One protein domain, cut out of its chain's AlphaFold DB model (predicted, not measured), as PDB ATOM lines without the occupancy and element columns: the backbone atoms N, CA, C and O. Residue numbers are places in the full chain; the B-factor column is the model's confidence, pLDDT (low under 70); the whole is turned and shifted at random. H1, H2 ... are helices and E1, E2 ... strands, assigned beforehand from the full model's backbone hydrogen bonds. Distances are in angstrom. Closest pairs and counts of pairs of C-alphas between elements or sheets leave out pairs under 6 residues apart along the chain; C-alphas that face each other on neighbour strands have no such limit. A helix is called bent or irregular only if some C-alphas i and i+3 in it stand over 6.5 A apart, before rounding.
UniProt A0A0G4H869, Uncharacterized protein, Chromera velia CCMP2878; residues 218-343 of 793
ATOM      1  N   CYS A 218      46.376  32.332 -41.999       84.94
ATOM      2  CA  CYS A 218      45.085  32.808 -42.472       84.94
ATOM      3  C   CYS A 218      45.098  34.338 -42.580       84.94
ATOM      4  O   CYS A 218      45.774  35.026 -41.815       84.94
ATOM      5  N   GLY A 219      44.368  34.872 -43.559       75.94
ATOM      6  CA  GLY A 219      44.075  36.304 -43.671       75.94
ATOM      7  C   GLY A 219      42.651  36.642 -43.228       75.94
ATOM      8  O   GLY A 219      42.332  37.806 -43.000       75.94
ATOM      9  N   SER A 220      41.786  35.632 -43.119       80.44
ATOM     10  CA  SER A 220      40.398  35.748 -42.692       80.44
ATOM     11  C   SER A 220      39.884  34.428 -42.109       80.44
ATOM     12  O   SER A 220      40.453  33.364 -42.344       80.44
ATOM     13  N   VAL A 221      38.752  34.482 -41.403       73.50
ATOM     14  CA  VAL A 221      38.067  33.299 -40.840       73.50
ATOM     15  C   VAL A 221      37.753  32.244 -41.908       73.50
ATOM     16  O   VAL A 221      37.804  31.048 -41.642       73.50
ATOM     17  N   ALA A 222      37.478  32.671 -43.145       79.75
ATOM     18  CA  ALA A 222      37.150  31.775 -44.254       79.75
ATOM     19  C   ALA A 222      38.317  30.861 -44.677       79.75
ATOM     20  O   ALA A 222      38.082  29.845 -45.341       79.75
ATOM     21  N   ASP A 223      39.549  31.208 -44.290       78.88
ATOM     22  CA  ASP A 223      40.758  30.443 -44.600       78.88
ATOM     23  C   ASP A 223      40.958  29.249 -43.655       78.88
ATOM     24  O   ASP A 223      41.743  28.351 -43.966       78.88
ATOM     25  N   CYS A 224      40.233  29.206 -42.533       83.69
ATOM     26  CA  CYS A 224      40.305  28.143 -41.539       83.69
ATOM     27  C   CYS A 224      39.186  27.120 -41.766       83.69
ATOM     28  O   CYS A 224      38.007  27.466 -41.762       83.69
ATOM     29  N   SER A 225      39.538  25.844 -41.946       78.62
ATOM     30  CA  SER A 225      38.563  24.749 -41.936       78.62
ATOM     31  C   SER A 225      38.931  23.722 -40.889       78.62
ATOM     32  O   SER A 225      40.002  23.118 -40.956       78.62
ATOM     33  N   ASP A 226      37.993  23.448 -39.995       68.56
ATOM     34  CA  ASP A 226      38.020  22.239 -39.196       68.56
ATOM     35  C   ASP A 226      36.661  21.546 -39.276       68.56
ATOM     36  O   ASP A 226      35.618  22.194 -39.388       68.56
ATOM     37  N   LYS A 227      36.679  20.213 -39.288       53.91
ATOM     38  CA  LYS A 227      35.455  19.405 -39.356       53.91
ATOM     39  C   LYS A 227      34.747  19.318 -38.004       53.91
ATOM     40  O   LYS A 227      33.557  19.019 -37.986       53.91
ATOM     41  N   ASP A 228      35.464  19.620 -36.920       56.22
ATOM     42  CA  ASP A 228      35.065  19.239 -35.565       56.22
ATOM     43  C   ASP A 228      34.920  20.427 -34.585       56.22
ATOM     44  O   ASP A 228      34.707  20.207 -33.392       56.22
ATOM     45  N   GLY A 229      34.969  21.690 -35.040       65.81
ATOM     46  CA  GLY A 229      34.721  22.835 -34.151       65.81
ATOM     47  C   GLY A 229      34.891  24.235 -34.761       65.81
ATOM     48  O   GLY A 229      35.338  24.373 -35.899       65.81
ATOM     49  N   PRO A 230      34.511  25.295 -34.014       72.69
ATOM     50  CA  PRO A 230      34.683  26.684 -34.432       72.69
ATOM     51  C   PRO A 230      36.163  27.087 -34.367       72.69
ATOM     52  O   PRO A 230      36.750  27.141 -33.286       72.69
ATOM     53  N   VAL A 231      36.743  27.400 -35.524       82.19
ATOM     54  CA  VAL A 231      38.113  27.909 -35.668       82.19
ATOM     55  C   VAL A 231      38.046  29.330 -36.211       82.19
ATOM     56  O   VAL A 231      37.269  29.606 -37.123       82.19
ATOM     57  N   ASP A 232      38.843  30.219 -35.637       85.50
ATOM     58  CA  ASP A 232      38.976  31.618 -36.022       85.50
ATOM     59  C   ASP A 232      40.407  31.907 -36.496       85.50
ATOM     60  O   ASP A 232      41.346  31.167 -36.186       85.50
ATOM     61  N   CYS A 233      40.576  32.984 -37.256       84.62
ATOM     62  CA  CYS A 233      41.890  33.473 -37.624       84.62
ATOM     63  C   CYS A 233      42.431  34.364 -36.504       84.62
ATOM     64  O   CYS A 233      41.973  35.491 -36.313       84.62
ATOM     65  N   GLY A 234      43.394  33.845 -35.743       79.88
ATOM     66  CA  GLY A 234      44.018  34.562 -34.640       79.88
ATOM     67  C   GLY A 234      44.707  35.851 -35.087       79.88
ATOM     68  O   GLY A 234      45.029  36.049 -36.256       79.88
ATOM     69  N   ILE A 235      44.979  36.737 -34.125       74.75
ATOM     70  CA  ILE A 235      45.673  38.023 -34.343       74.75
ATOM     71  C   ILE A 235      47.090  37.805 -34.913       74.75
ATOM     72  O   ILE A 235      47.651  38.672 -35.577       74.75
ATOM     73  N   ASP A 236      47.665  36.631 -34.665       74.38
ATOM     74  CA  ASP A 236      48.923  36.144 -35.225       74.38
ATOM     75  C   ASP A 236      48.807  35.672 -36.688       74.38
ATOM     76  O   ASP A 236      49.807  35.264 -37.280       74.38
ATOM     77  N   GLY A 237      47.616  35.765 -37.289       81.12
ATOM     78  CA  GLY A 237      47.334  35.332 -38.654       81.12
ATOM     79  C   GLY A 237      47.343  33.816 -38.779       81.12
ATOM     80  O   GLY A 237      47.801  33.296 -39.793       81.12
ATOM     81  N   VAL A 238      46.918  33.099 -37.735       84.81
ATOM     82  CA  VAL A 238      46.989  31.638 -37.644       84.81
ATOM     83  C   VAL A 238      45.653  31.061 -37.161       84.81
ATOM     84  O   VAL A 238      45.058  31.569 -36.217       84.81
ATOM     85  N   CYS A 239      45.181  29.975 -37.781       87.56
ATOM     86  CA  CYS A 239      43.922  29.321 -37.404       87.56
ATOM     87  C   CYS A 239      43.973  28.705 -35.989       87.56
ATOM     88  O   CYS A 239      44.785  27.803 -35.737       87.56
ATOM     89  N   CYS A 240      43.082  29.149 -35.094       91.25
ATOM     90  CA  CYS A 240      43.011  28.787 -33.672       91.25
ATOM     91  C   CYS A 240      41.557  28.719 -33.140       91.25
ATOM     92  O   CYS A 240      40.618  29.173 -33.778       91.25
ATOM     93  N   ILE A 241      41.352  28.126 -31.965       90.25
ATOM     94  CA  ILE A 241      40.079  28.014 -31.240       90.25
ATOM     95  C   ILE A 241      39.850  29.312 -30.448       90.25
ATOM     96  O   ILE A 241      40.696  29.658 -29.620       90.25
ATOM     97  N   PRO A 242      38.737  30.036 -30.638       86.75
ATOM     98  CA  PRO A 242      38.505  31.283 -29.921       86.75
ATOM     99  C   PRO A 242      38.300  31.061 -28.415       86.75
ATOM    100  O   PRO A 242      37.923  29.976 -27.960       86.75
ATOM    101  N   VAL A 243      38.544  32.115 -27.633       88.56
ATOM    102  CA  VAL A 243      38.317  32.126 -26.179       88.56
ATOM    103  C   VAL A 243      36.863  31.737 -25.878       88.56
ATOM    104  O   VAL A 243      35.950  32.037 -26.647       88.56
ATOM    105  N   SER A 244      36.657  31.015 -24.778       89.19
ATOM    106  CA  SER A 244      35.368  30.477 -24.326       89.19
ATOM    107  C   SER A 244      34.785  29.341 -25.180       89.19
ATOM    108  O   SER A 244      33.648  28.927 -24.943       89.19
ATOM    109  N   LYS A 245      35.531  28.789 -26.147       92.38
ATOM    110  CA  LYS A 245      35.135  27.560 -26.856       92.38
ATOM    111  C   LYS A 245      35.790  26.318 -26.269       92.38
ATOM    112  O   LYS A 245      36.870  26.374 -25.684       92.38
ATOM    113  N   THR A 246      35.104  25.191 -26.431       89.56
ATOM    114  CA  THR A 246      35.560  23.879 -25.969       89.56
ATOM    115  C   THR A 246      36.822  23.455 -26.709       89.56
ATOM    116  O   THR A 246      36.890  23.538 -27.933       89.56
ATOM    117  N   CYS A 247      37.795  22.951 -25.967       89.62
ATOM    118  CA  CYS A 247      39.052  22.428 -26.465       89.62
ATOM    119  C   CYS A 247      39.305  21.039 -25.865       89.62
ATOM    120  O   CYS A 247      38.899  20.711 -24.749       89.62
ATOM    121  N   ASP A 248      39.971  20.188 -26.635       83.81
ATOM    122  CA  ASP A 248      40.226  18.806 -26.245       83.81
ATOM    123  C   ASP A 248      41.456  18.725 -25.330       83.81
ATOM    124  O   ASP A 248      42.588  18.530 -25.783       83.81
ATOM    125  N   ALA A 249      41.235  18.893 -24.023       73.06
ATOM    126  CA  ALA A 249      42.293  18.863 -23.017       73.06
ATOM    127  C   ALA A 249      43.048  17.520 -22.999       73.06
ATOM    128  O   ALA A 249      44.222  17.481 -22.620       73.06
ATOM    129  N   SER A 250      42.414  16.414 -23.423       70.69
ATOM    130  CA  SER A 250      42.960  15.047 -23.368       70.69
ATOM    131  C   SER A 250      44.231  14.844 -24.209       70.69
ATOM    132  O   SER A 250      45.040  13.970 -23.904       70.69
ATOM    133  N   LYS A 251      44.483  15.701 -25.211       66.00
ATOM    134  CA  LYS A 251      45.609  15.576 -26.160       66.00
ATOM    135  C   LYS A 251      46.952  16.165 -25.684       66.00
ATOM    136  O   LYS A 251      47.868  16.368 -26.491       66.00
ATOM    137  N   GLY A 252      47.114  16.407 -24.381       59.97
ATOM    138  CA  GLY A 252      48.376  16.853 -23.771       59.97
ATOM    139  C   GLY A 252      48.816  18.265 -24.198       59.97
ATOM    140  O   GLY A 252      48.008  19.069 -24.654       59.97
ATOM    141  N   SER A 253      50.116  18.577 -24.081       56.62
ATOM    142  CA  SER A 253      50.708  19.915 -24.338       56.62
ATOM    143  C   SER A 253      50.490  20.482 -25.753       56.62
ATOM    144  O   SER A 253      50.794  21.644 -26.026       56.62
ATOM    145  N   SER A 254      49.961  19.665 -26.664       58.16
ATOM    146  CA  SER A 254      49.550  20.059 -28.011       58.16
ATOM    147  C   SER A 254      48.257  20.881 -28.011       58.16
ATOM    148  O   SER A 254      48.115  21.755 -28.863       58.16
ATOM    149  N   ALA A 255      47.345  20.610 -27.069       59.72
ATOM    150  CA  ALA A 255      45.993  21.167 -27.030       59.72
ATOM    151  C   ALA A 255      45.941  22.614 -26.523       59.72
ATOM    152  O   ALA A 255      45.184  23.420 -27.058       59.72
ATOM    153  N   SER A 256      46.792  22.983 -25.557       60.44
ATOM    154  CA  SER A 256      46.871  24.363 -25.043       60.44
ATOM    155  C   SER A 256      47.295  25.374 -26.110       60.44
ATOM    156  O   SER A 256      46.906  26.534 -26.078       60.44
ATOM    157  N   ARG A 257      48.042  24.919 -27.118       64.38
ATOM    158  CA  ARG A 257      48.532  25.749 -28.224       64.38
ATOM    159  C   ARG A 257      47.506  26.005 -29.326       64.38
ATOM    160  O   ARG A 257      47.866  26.613 -30.331       64.38
ATOM    161  N   ASN A 258      46.291  25.484 -29.193       79.81
ATOM    162  CA  ASN A 258      45.259  25.677 -30.200       79.81
ATOM    163  C   ASN A 258      44.320  26.831 -29.852       79.81
ATOM    164  O   ASN A 258      43.520  27.166 -30.703       79.81
ATOM    165  N   CYS A 259      44.417  27.462 -28.678       87.62
ATOM    166  CA  CYS A 259      43.575  28.604 -28.311       87.62
ATOM    167  C   CYS A 259      44.104  29.935 -28.879       87.62
ATOM    168  O   CYS A 259      45.312  30.190 -28.863       87.62
ATOM    169  N   CYS A 260      43.205  30.788 -29.369       86.50
ATOM    170  CA  CYS A 260      43.520  32.105 -29.916       86.50
ATOM    171  C   CYS A 260      43.979  33.081 -28.832       86.50
ATOM    172  O   CYS A 260      43.448  33.070 -27.729       86.50
ATOM    173  N   GLY A 261      44.910  33.976 -29.183       77.44
ATOM    174  CA  GLY A 261      45.320  35.107 -28.340       77.44
ATOM    175  C   GLY A 261      46.650  34.935 -27.595       77.44
ATOM    176  O   GLY A 261      47.063  35.842 -26.876       77.44
ATOM    177  N   ASN A 262      47.393  33.850 -27.835       72.56
ATOM    178  CA  ASN A 262      48.788  33.748 -27.399       72.56
ATOM    179  C   ASN A 262      49.688  34.628 -28.285       72.56
ATOM    180  O   ASN A 262      50.219  34.189 -29.300       72.56
ATOM    181  N   LYS A 263      49.870  35.896 -27.890       56.34
ATOM    182  CA  LYS A 263      50.613  36.918 -28.656       56.34
ATOM    183  C   LYS A 263      52.113  36.638 -28.835       56.34
ATOM    184  O   LYS A 263      52.783  37.369 -29.560       56.34
ATOM    185  N   GLN A 264      52.669  35.624 -28.173       55.06
ATOM    186  CA  GLN A 264      54.088  35.285 -28.266       55.06
ATOM    187  C   GLN A 264      54.294  33.768 -28.336       55.06
ATOM    188  O   GLN A 264      53.656  33.034 -27.576       55.06
ATOM    189  N   PRO A 265      55.229  33.272 -29.173       51.03
ATOM    190  CA  PRO A 265      55.606  31.864 -29.192       51.03
ATOM    191  C   PRO A 265      56.197  31.474 -27.834       51.03
ATOM    192  O   PRO A 265      57.356  31.737 -27.529       51.03
ATOM    193  N   GLY A 266      55.356  30.853 -27.014       56.09
ATOM    194  CA  GLY A 266      55.674  30.426 -25.660       56.09
ATOM    195  C   GLY A 266      54.767  31.055 -24.606       56.09
ATOM    196  O   GLY A 266      54.415  30.384 -23.643       56.09
ATOM    197  N   ASN A 267      54.308  32.287 -24.767       54.25
ATOM    198  CA  ASN A 267      53.571  32.939 -23.692       54.25
ATOM    199  C   ASN A 267      52.113  32.461 -23.697       54.25
ATOM    200  O   ASN A 267      51.364  32.723 -24.631       54.25
ATOM    201  N   SER A 268      51.776  31.670 -22.682       61.44
ATOM    202  CA  SER A 268      50.542  30.905 -22.541       61.44
ATOM    203  C   SER A 268      49.483  31.742 -21.832       61.44
ATOM    204  O   SER A 268      49.029  31.342 -20.772       61.44
ATOM    205  N   GLN A 269      49.172  32.935 -22.339       78.69
ATOM    206  CA  GLN A 269      48.136  33.775 -21.730       78.69
ATOM    207  C   GLN A 269      46.781  33.071 -21.777       78.69
ATOM    208  O   GLN A 269      46.025  33.154 -20.822       78.69
ATOM    209  N   ILE A 270      46.524  32.317 -22.849       84.19
ATOM    210  CA  ILE A 270      45.288  31.566 -23.040       84.19
ATOM    211  C   ILE A 270      45.639  30.093 -23.245       84.19
ATOM    212  O   ILE A 270      46.398  29.734 -24.152       84.19
ATOM    213  N   ASN A 271      45.085  29.240 -22.387       87.31
ATOM    214  CA  ASN A 271      45.283  27.795 -22.375       87.31
ATOM    215  C   ASN A 271      43.938  27.066 -22.449       87.31
ATOM    216  O   ASN A 271      42.875  27.623 -22.193       87.31
ATOM    217  N   CYS A 272      43.996  25.778 -22.776       90.94
ATOM    218  CA  CYS A 272      42.851  24.892 -22.628       90.94
ATOM    219  C   CYS A 272      42.729  24.497 -21.150       90.94
ATOM    220  O   CYS A 272      43.517  23.674 -20.681       90.94
ATOM    221  N   VAL A 273      41.798  25.116 -20.425       91.75
ATOM    222  CA  VAL A 273      41.617  24.940 -18.978       91.75
ATOM    223  C   VAL A 273      40.351  24.143 -18.706       91.75
ATOM    224  O   VAL A 273      39.289  24.413 -19.268       91.75
ATOM    225  N   THR A 274      40.445  23.151 -17.826       89.81
ATOM    226  CA  THR A 274      39.282  22.383 -17.383       89.81
ATOM    227  C   THR A 274      38.490  23.208 -16.359       89.81
ATOM    228  O   THR A 274      39.074  23.669 -15.372       89.81
ATOM    229  N   PRO A 275      37.174  23.433 -16.544       85.50
ATOM    230  CA  PRO A 275      36.368  24.167 -15.574       85.50
ATOM    231  C   PRO A 275      36.413  23.499 -14.200       85.50
ATOM    232  O   PRO A 275      36.315  22.275 -14.089       85.50
ATOM    233  N   ALA A 276      36.500  24.304 -13.139       79.56
ATOM    234  CA  ALA A 276      36.606  23.806 -11.768       79.56
ATOM    235  C   ALA A 276      35.395  22.963 -11.323       79.56
ATOM    236  O   ALA A 276      35.509  22.219 -10.353       79.56
ATOM    237  N   GLU A 277      34.261  23.064 -12.015       77.50
ATOM    238  CA  GLU A 277      33.024  22.336 -11.713       77.50
ATOM    239  C   GLU A 277      32.985  20.929 -12.337       77.50
ATOM    240  O   GLU A 277      32.302  20.052 -11.818       77.50
ATOM    241  N   ASN A 278      33.782  20.668 -13.382       70.56
ATOM    242  CA  ASN A 278      33.794  19.405 -14.133       70.56
ATOM    243  C   ASN A 278      35.153  18.699 -14.023       70.56
ATOM    244  O   ASN A 278      35.820  18.424 -15.016       70.56
ATOM    245  N   GLN A 279      35.583  18.389 -12.801       66.38
ATOM    246  CA  GLN A 279      36.909  17.814 -12.525       66.38
ATOM    247  C   GLN A 279      36.972  16.295 -12.742       66.38
ATOM    248  O   GLN A 279      37.431  15.550 -11.878       66.38
ATOM    249  N   THR A 280      36.501  15.818 -13.892       75.44
ATOM    250  CA  THR A 280      36.792  14.446 -14.320       75.44
ATOM    251  C   THR A 280      37.989  14.462 -15.274       75.44
ATOM    252  O   THR A 280      38.131  15.416 -16.042       75.44
ATOM    253  N   PRO A 281      38.868  13.441 -15.263       68.69
ATOM    254  CA  PRO A 281      40.002  13.354 -16.191       68.69
ATOM    255  C   PRO A 281      39.601  13.452 -17.674       68.69
ATOM    256  O   PRO A 281      40.428  13.833 -18.504       68.69
ATOM    257  N   ASP A 282      38.338  13.157 -17.983       77.62
ATOM    258  CA  ASP A 282      37.774  13.125 -19.332       77.62
ATOM    259  C   ASP A 282      36.967  14.385 -19.697       77.62
ATOM    260  O   ASP A 282      36.395  14.458 -20.784       77.62
ATOM    261  N   ALA A 283      36.902  15.389 -18.818       81.19
ATOM    262  CA  ALA A 283      36.172  16.615 -19.110       81.19
ATOM    263  C   ALA A 283      36.834  17.415 -20.246       81.19
ATOM    264  O   ALA A 283      38.050  17.617 -20.278       81.19
ATOM    265  N   SER A 284      36.010  17.906 -21.175       87.00
ATOM    266  CA  SER A 284      36.440  18.855 -22.202       87.00
ATOM    267  C   SER A 284      36.892  20.163 -21.550       87.00
ATOM    268  O   SER A 284      36.168  20.723 -20.723       87.00
ATOM    269  N   GLY A 285      38.061  20.665 -21.944       87.69
ATOM    270  CA  GLY A 285      38.539  21.973 -21.510       87.69
ATOM    271  C   GLY A 285      37.834  23.100 -22.260       87.69
ATOM    272  O   GLY A 285      37.134  22.874 -23.248       87.69
ATOM    273  N   ILE A 286      38.037  24.329 -21.806       92.50
ATOM    274  CA  ILE A 286      37.611  25.554 -22.483       92.50
ATOM    275  C   ILE A 286      38.853  26.426 -22.676       92.50
ATOM    276  O   ILE A 286      39.707  26.490 -21.794       92.50
ATOM    277  N   CYS A 287      38.984  27.083 -23.828       94.12
ATOM    278  CA  CYS A 287      40.027  28.083 -24.027       94.12
ATOM    279  C   CYS A 287      39.761  29.285 -23.111       94.12
ATOM    280  O   CYS A 287      38.831  30.047 -23.360       94.12
ATOM    281  N   SER A 288      40.551  29.456 -22.055       92.81
ATOM    282  CA  SER A 288      40.448  30.572 -21.107       92.81
ATOM    283  C   SER A 288      41.830  31.085 -20.733       92.81
ATOM    284  O   SER A 288      42.841  30.493 -21.124       92.81
ATOM    285  N   ASP A 289      41.877  32.153 -19.943       92.62
ATOM    286  CA  ASP A 289      43.127  32.614 -19.355       92.62
ATOM    287  C   ASP A 289      43.803  31.480 -18.575       92.62
ATOM    288  O   ASP A 289      43.140  30.615 -17.983       92.62
ATOM    289  N   CYS A 290      45.131  31.438 -18.649       92.44
ATOM    290  CA  CYS A 290      45.930  30.478 -17.906       92.44
ATOM    291  C   CYS A 290      45.787  30.672 -16.395       92.44
ATOM    292  O   CYS A 290      45.485  31.756 -15.909       92.44
ATOM    293  N   ARG A 291      46.052  29.600 -15.651       93.81
ATOM    294  CA  ARG A 291      46.041  29.606 -14.190       93.81
ATOM    295  C   ARG A 291      47.314  30.249 -13.654       93.81
ATOM    296  O   ARG A 291      48.417  29.760 -13.927       93.81
ATOM    297  N   GLU A 292      47.166  31.334 -12.904       92.88
ATOM    298  CA  GLU A 292      48.292  32.016 -12.267       92.88
ATOM    299  C   GLU A 292      48.911  31.174 -11.142       92.88
ATOM    300  O   GLU A 292      48.343  30.190 -10.661       92.88
ATOM    301  N   THR A 293      50.108  31.563 -10.699       90.94
ATOM    302  CA  THR A 293      50.770  30.948  -9.544       90.94
ATOM    303  C   THR A 293      49.821  30.945  -8.342       90.94
ATOM    304  O   THR A 293      49.236  31.971  -8.014       90.94
ATOM    305  N   SER A 294      49.706  29.810  -7.654       90.12
ATOM    306  CA  SER A 294      48.797  29.495  -6.540       90.12
ATOM    307  C   SER A 294      47.344  29.142  -6.890       90.12
ATOM    308  O   SER A 294      46.630  28.657  -6.004       90.12
ATOM    309  N   GLU A 295      46.918  29.289  -8.148       92.62
ATOM    310  CA  GLU A 295      45.589  28.847  -8.577       92.62
ATOM    311  C   GLU A 295      45.506  27.328  -8.734       92.62
ATOM    312  O   GLU A 295      46.493  26.663  -9.051       92.62
ATOM    313  N   ASN A 296      44.307  26.775  -8.525       92.50
ATOM    314  CA  ASN A 296      44.074  25.343  -8.665       92.50
ATOM    315  C   ASN A 296      44.188  24.912 -10.131       92.50
ATOM    316  O   ASN A 296      43.585  25.516 -11.019       92.50
ATOM    317  N   CYS A 297      44.895  23.817 -10.355       92.00
ATOM    318  CA  CYS A 297      45.097  23.206 -11.657       92.00
ATOM    319  C   CYS A 297      44.895  21.693 -11.559       92.00
ATOM    320  O   CYS A 297      45.081  21.078 -10.504       92.00
ATOM    321  N   LEU A 298      44.516  21.093 -12.682       89.12
ATOM    322  CA  LEU A 298      44.490  19.642 -12.863       89.12
ATOM    323  C   LEU A 298      45.688  19.162 -13.682       89.12
ATOM    324  O   LEU A 298      46.067  17.995 -13.613       89.12
ATOM    325  N   ARG A 299      46.267  20.046 -14.507       87.56
ATOM    326  CA  ARG A 299      47.378  19.723 -15.408       87.56
ATOM    327  C   ARG A 299      48.365  20.873 -15.471       87.56
ATOM    328  O   ARG A 299      47.974  22.035 -15.507       87.56
ATOM    329  N   THR A 300      49.646  20.545 -15.614       88.00
ATOM    330  CA  THR A 300      50.717  21.533 -15.829       88.00
ATOM    331  C   THR A 300      50.426  22.463 -17.008       88.00
ATOM    332  O   THR A 300      50.719  23.645 -16.925       88.00
ATOM    333  N   SER A 301      49.773  21.978 -18.072       88.19
ATOM    334  CA  SER A 301      49.405  22.793 -19.239       88.19
ATOM    335  C   SER A 301      48.356  23.876 -18.972       88.19
ATOM    336  O   SER A 301      48.131  24.697 -19.857       88.19
ATOM    337  N   GLU A 302      47.686  23.864 -17.818       91.88
ATOM    338  CA  GLU A 302      46.737  24.912 -17.425       91.88
ATOM    339  C   GLU A 302      47.465  26.123 -16.825       91.88
ATOM    340  O   GLU A 302      46.957  27.237 -16.921       91.88
ATOM    341  N   CYS A 303      48.673  25.931 -16.285       93.25
ATOM    342  CA  CYS A 303      49.453  26.983 -15.644       93.25
ATOM    343  C   CYS A 303      50.024  27.992 -16.642       93.25
ATOM    344  O   CYS A 303      50.463  27.645 -17.748       93.25
ATOM    345  N   CYS A 304      50.067  29.254 -16.228       92.69
ATOM    346  CA  CYS A 304      50.797  30.284 -16.949       92.69
ATOM    347  C   CYS A 304      52.285  29.912 -17.019       92.69
ATOM    348  O   CYS A 304      52.870  29.450 -16.047       92.69
ATOM    349  N   GLN A 305      52.895  30.092 -18.191       89.56
ATOM    350  CA  GLN A 305      54.286  29.743 -18.482       89.56
ATOM    351  C   GLN A 305      54.633  28.281 -18.173       89.56
ATOM    352  O   GLN A 305      55.711  28.004 -17.660       89.56
ATOM    353  N   PHE A 306      53.740  27.337 -18.482       87.25
ATOM    354  CA  PHE A 306      53.961  25.936 -18.130       87.25
ATOM    355  C   PHE A 306      55.299  25.359 -18.630       87.25
ATOM    356  O   PHE A 306      55.777  25.691 -19.721       87.25
ATOM    357  N   LEU A 307      55.879  24.451 -17.839       82.50
ATOM    358  CA  LEU A 307      57.128  23.757 -18.150       82.50
ATOM    359  C   LEU A 307      57.005  22.966 -19.466       82.50
ATOM    360  O   LEU A 307      56.213  22.027 -19.580       82.50
ATOM    361  N   ASP A 308      57.817  23.316 -20.468       82.31
ATOM    362  CA  ASP A 308      57.924  22.568 -21.723       82.31
ATOM    363  C   ASP A 308      59.390  22.268 -22.072       82.31
ATOM    364  O   ASP A 308      60.320  22.806 -21.477       82.31
ATOM    365  N   ARG A 309      59.627  21.399 -23.065       73.50
ATOM    366  CA  ARG A 309      60.996  21.015 -23.474       73.50
ATOM    367  C   ARG A 309      61.888  22.197 -23.873       73.50
ATOM    368  O   ARG A 309      63.098  22.023 -23.948       73.50
ATOM    369  N   LYS A 310      61.314  23.354 -24.208       75.38
ATOM    370  CA  LYS A 310      62.055  24.558 -24.597       75.38
ATOM    371  C   LYS A 310      62.237  25.529 -23.429       75.38
ATOM    372  O   LYS A 310      63.034  26.451 -23.565       75.38
ATOM    373  N   ARG A 311      61.515  25.349 -22.318       74.69
ATOM    374  CA  ARG A 311      61.480  26.266 -21.174       74.69
ATOM    375  C   ARG A 311      61.553  25.492 -19.859       74.69
ATOM    376  O   ARG A 311      60.510  25.132 -19.317       74.69
ATOM    377  N   PRO A 312      62.773  25.247 -19.349       78.69
ATOM    378  CA  PRO A 312      62.990  24.497 -18.113       78.69
ATOM    379  C   PRO A 312      62.611  25.273 -16.837       78.69
ATOM    380  O   PRO A 312      62.603  24.686 -15.762       78.69
ATOM    381  N   GLU A 313      62.285  26.564 -16.945       83.06
ATOM    382  CA  GLU A 313      61.909  27.437 -15.818       83.06
ATOM    383  C   GLU A 313      60.388  27.622 -15.668       83.06
ATOM    384  O   GLU A 313      59.933  28.463 -14.898       83.06
ATOM    385  N   GLY A 314      59.587  26.865 -16.422       87.38
ATOM    386  CA  GLY A 314      58.135  27.024 -16.428       87.38
ATOM    387  C   GLY A 314      57.425  26.523 -15.165       87.38
ATOM    388  O   GLY A 314      57.941  25.685 -14.422       87.38
ATOM    389  N   SER A 315      56.206  27.014 -14.940       90.00
ATOM    390  CA  SER A 315      55.351  26.576 -13.832       90.00
ATOM    391  C   SER A 315      54.816  25.156 -14.055       90.00
ATOM    392  O   SER A 315      54.594  24.718 -15.185       90.00
ATOM    393  N   VAL A 316      54.595  24.424 -12.970       92.12
ATOM    394  CA  VAL A 316      54.001  23.080 -12.950       92.12
ATOM    395  C   VAL A 316      52.819  23.046 -11.995       92.12
ATOM    396  O   VAL A 316      52.692  23.897 -11.114       92.12
ATOM    397  N   CYS A 317      51.931  22.077 -12.184       92.75
ATOM    398  CA  CYS A 317      50.797  21.891 -11.295       92.75
ATOM    399  C   CYS A 317      51.210  21.052 -10.078       92.75
ATOM    400  O   CYS A 317      51.328  19.840 -10.188       92.75
ATOM    401  N   ILE A 318      51.456  21.689  -8.931       91.06
ATOM    402  CA  ILE A 318      52.005  21.047  -7.726       91.06
ATOM    403  C   ILE A 318      50.861  20.648  -6.792       91.06
ATOM    404  O   ILE A 318      50.212  21.520  -6.214       91.06
ATOM    405  N   GLY A 319      50.602  19.351  -6.618       83.50
ATOM    406  CA  GLY A 319      49.492  18.852  -5.798       83.50
ATOM    407  C   GLY A 319      49.799  17.558  -5.061       83.50
ATOM    408  O   GLY A 319      50.634  16.770  -5.486       83.50
ATOM    409  N   GLU A 320      49.108  17.341  -3.943       60.88
ATOM    410  CA  GLU A 320      49.190  16.101  -3.171       60.88
ATOM    411  C   GLU A 320      48.350  15.025  -3.878       60.88
ATOM    412  O   GLU A 320      47.159  15.235  -4.139       60.88
ATOM    413  N   GLU A 321      48.958  13.881  -4.213       55.56
ATOM    414  CA  GLU A 321      48.249  12.717  -4.754       55.56
ATOM    415  C   GLU A 321      47.220  12.214  -3.731       55.56
ATOM    416  O   GLU A 321      47.484  11.353  -2.894       55.56
ATOM    417  N   THR A 322      46.005  12.745  -3.798       48.69
ATOM    418  CA  THR A 322      44.837  12.128  -3.179       48.69
ATOM    419  C   THR A 322      44.159  11.303  -4.268       48.69
ATOM    420  O   THR A 322      43.873  11.804  -5.354       48.69
ATOM    421  N   GLY A 323      43.969  10.002  -4.023       49.25
ATOM    422  CA  GLY A 323      43.580   8.983  -5.015       49.25
ATOM    423  C   GLY A 323      42.210   9.144  -5.698       49.25
ATOM    424  O   GLY A 323      41.662   8.162  -6.186       49.25
ATOM    425  N   THR A 324      41.642  10.350  -5.739       51.00
ATOM    426  CA  THR A 324      40.347  10.686  -6.350       51.00
ATOM    427  C   THR A 324      40.423  11.826  -7.377       51.00
ATOM    428  O   THR A 324      39.385  12.314  -7.812       51.00
ATOM    429  N   GLY A 325      41.626  12.233  -7.796       57.97
ATOM    430  CA  GLY A 325      41.852  13.276  -8.804       57.97
ATOM    431  C   GLY A 325      42.774  14.360  -8.256       57.97
ATOM    432  O   GLY A 325      42.433  15.035  -7.288       57.97
ATOM    433  N   VAL A 326      43.962  14.496  -8.846       59.59
ATOM    434  CA  VAL A 326      45.012  15.390  -8.343       59.59
ATOM    435  C   VAL A 326      44.580  16.843  -8.539       59.59
ATOM    436  O   VAL A 326      44.529  17.339  -9.662       59.59
ATOM    437  N   ARG A 327      44.264  17.527  -7.435       75.19
ATOM    438  CA  ARG A 327      44.189  18.990  -7.385       75.19
ATOM    439  C   ARG A 327      45.568  19.509  -7.010       75.19
ATOM    440  O   ARG A 327      46.001  19.329  -5.872       75.19
ATOM    441  N   GLY A 328      46.244  20.140  -7.961       90.69
ATOM    442  CA  GLY A 328      47.456  20.897  -7.689       90.69
ATOM    443  C   GLY A 328      47.194  22.391  -7.643       90.69
ATOM    444  O   GLY A 328      46.105  22.861  -7.969       90.69
ATOM    445  N   LYS A 329      48.212  23.138  -7.235       93.12
ATOM    446  CA  LYS A 329      48.314  24.577  -7.430       93.12
ATOM    447  C   LYS A 329      49.435  24.869  -8.409       93.12
ATOM    448  O   LYS A 329      50.498  24.258  -8.319       93.12
ATOM    449  N   CYS A 330      49.227  25.806  -9.323       94.38
ATOM    450  CA  CYS A 330      50.288  26.236 -10.223       94.38
ATOM    451  C   CYS A 330      51.437  26.840  -9.413       94.38
ATOM    452  O   CYS A 330      51.232  27.726  -8.588       94.38
ATOM    453  N   GLY A 331      52.653  26.350  -9.611       94.38
ATOM    454  CA  GLY A 331      53.821  26.795  -8.864       94.38
ATOM    455  C   GLY A 331      55.097  26.640  -9.669       94.38
ATOM    456  O   GLY A 331      55.125  25.945 -10.683       94.38
ATOM    457  N   SER A 332      56.167  27.300  -9.232       90.69
ATOM    458  CA  SER A 332      57.487  27.084  -9.820       90.69
ATOM    459  C   SER A 332      57.918  25.644  -9.599       90.69
ATOM    460  O   SER A 332      57.784  25.097  -8.505       90.69
ATOM    461  N   CYS A 333      58.440  25.044 -10.655       85.00
ATOM    462  CA  CYS A 333      58.920  23.682 -10.635       85.00
ATOM    463  C   CYS A 333      59.955  23.443  -9.509       85.00
ATOM    464  O   CYS A 333      60.812  24.289  -9.241       85.00
ATOM    465  N   LEU A 334      59.858  22.298  -8.819       82.94
ATOM    466  CA  LEU A 334      60.725  21.975  -7.683       82.94
ATOM    467  C   LEU A 334      62.073  21.417  -8.159       82.94
ATOM    468  O   LEU A 334      62.141  20.509  -8.994       82.94
ATOM    469  N   SER A 335      63.162  21.926  -7.579       76.44
ATOM    470  CA  SER A 335      64.514  21.409  -7.811       76.44
ATOM    471  C   SER A 335      64.644  19.950  -7.351       76.44
ATOM    472  O   SER A 335      64.172  19.580  -6.270       76.44
ATOM    473  N   LEU A 336      65.354  19.133  -8.139       68.00
ATOM    474  CA  LEU A 336      65.757  17.769  -7.769       68.00
ATOM    475  C   LEU A 336      66.401  17.763  -6.366       68.00
ATOM    476  O   LEU A 336      67.400  18.444  -6.138       68.00
ATOM    477  N   GLY A 337      65.819  17.005  -5.427       60.00
ATOM    478  CA  GLY A 337      66.278  16.906  -4.032       60.00
ATOM    479  C   GLY A 337      65.374  17.563  -2.979       60.00
ATOM    480  O   GLY A 337      65.593  17.356  -1.785       60.00
ATOM    481  N   PHE A 338      64.337  18.307  -3.379       70.94
ATOM    482  CA  PHE A 338      63.301  18.762  -2.445       70.94
ATOM    483  C   PHE A 338      62.436  17.572  -1.980       70.94
ATOM    484  O   PHE A 338      62.183  16.654  -2.763       70.94
ATOM    485  N   LYS A 339      61.989  17.545  -0.710       56.81
ATOM    486  CA  LYS A 339      61.145  16.455  -0.167       56.81
ATOM    487  C   LYS A 339      59.894  16.282  -1.047       56.81
ATOM    488  O   LYS A 339      59.023  17.141  -1.020       56.81
ATOM    489  N   GLY A 340      59.835  15.191  -1.816       58.38
ATOM    490  CA  GLY A 340      58.787  14.917  -2.814       58.38
ATOM    491  C   GLY A 340      59.322  14.637  -4.227       58.38
ATOM    492  O   GLY A 340      58.712  13.875  -4.966       58.38
ATOM    493  N   CYS A 341      60.515  15.135  -4.569       60.69
ATOM    494  CA  CYS A 341      61.181  14.895  -5.855       60.69
ATOM    495  C   CYS A 341      62.308  13.867  -5.712       60.69
ATOM    496  O   CYS A 341      63.469  14.219  -5.490       60.69
ATOM    497  N   SER A 342      61.957  12.581  -5.827       57.50
ATOM    498  CA  SER A 342      62.924  11.475  -5.909       57.50
ATOM    499  C   SER A 342      63.120  11.048  -7.370       57.50
ATOM    500  O   SER A 342      62.157  11.116  -8.129       57.50
ATOM    501  N   PRO A 343      64.305  10.547  -7.774       49.12
ATOM    502  CA  PRO A 343      64.613  10.116  -9.151       49.12
ATOM    503  C   PRO A 343      63.858   8.846  -9.627       49.12
ATOM    504  O   PRO A 343      64.379   8.044 -10.393       49.12
TER     505      PRO A 343
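AT A GLANCE: This is residues 218 to 343 of the 793 residues of an uncharacterized protein of Chromera velia CCMP2878 (UniProt A0A0G4H869). With little regular structure, this is an elongated run of loops with two small strand hairpins, E1 with E2 near the middle and E3 with E4 toward one end; residues 218 to 248 make the other end. Just 25 of 126 printed residues are in named elements, in order H1, E1, E2, E3, E4, a mixed class with two antiparallel sheets. The radius of gyration of the C-alphas, 15.5 A, is compact; the spans are 52 by 29 by 22 A.

HOW THE PARTS SIT: Look first at the hairpin of E1, residues 270 to 273, and E2, residues 285 to 289, antiparallel at 146 degrees; N 271 and O 288 are within hydrogen-bond range at 2.9 A. Next find H1, residues 249 to 254, whose closest C-alphas to E2 are those of Ala 249 and Gly 285, 5.1 A apart. H1 is irregular, C-alphas 250 and 253 being 9.2 A apart, with 0 of 2 O i to N i+4 and 0 of 3 O i to N i+3 pairs within range. E3, residues 315 to 319, and E4, residues 328 to 332, form an antiparallel hairpin at 142 degrees, with N 316 and O 331 at 2.8 A. E1 and E2 are apart from E3 and E4.

IN THESE COORDINATES: Find C-alpha 249 at (42.293, 18.863, -23.017), where H1 begins; it runs 8.9 A. E1 runs 8.6 A, E2 11.8 A, E3 12.6 A and E4 12.0 A, to C-alpha 332 at (57.487, 27.084, -9.820).

THE WHOLE: The farthest C-alphas, those of Ala 222 and Lys 339, are 52.5 A apart. The printed part has no cut; the link E3 to E4 is short, the other three long. The model's pLDDT is under 70 in 33 residues, among them 251 to 257 and 320 to 326.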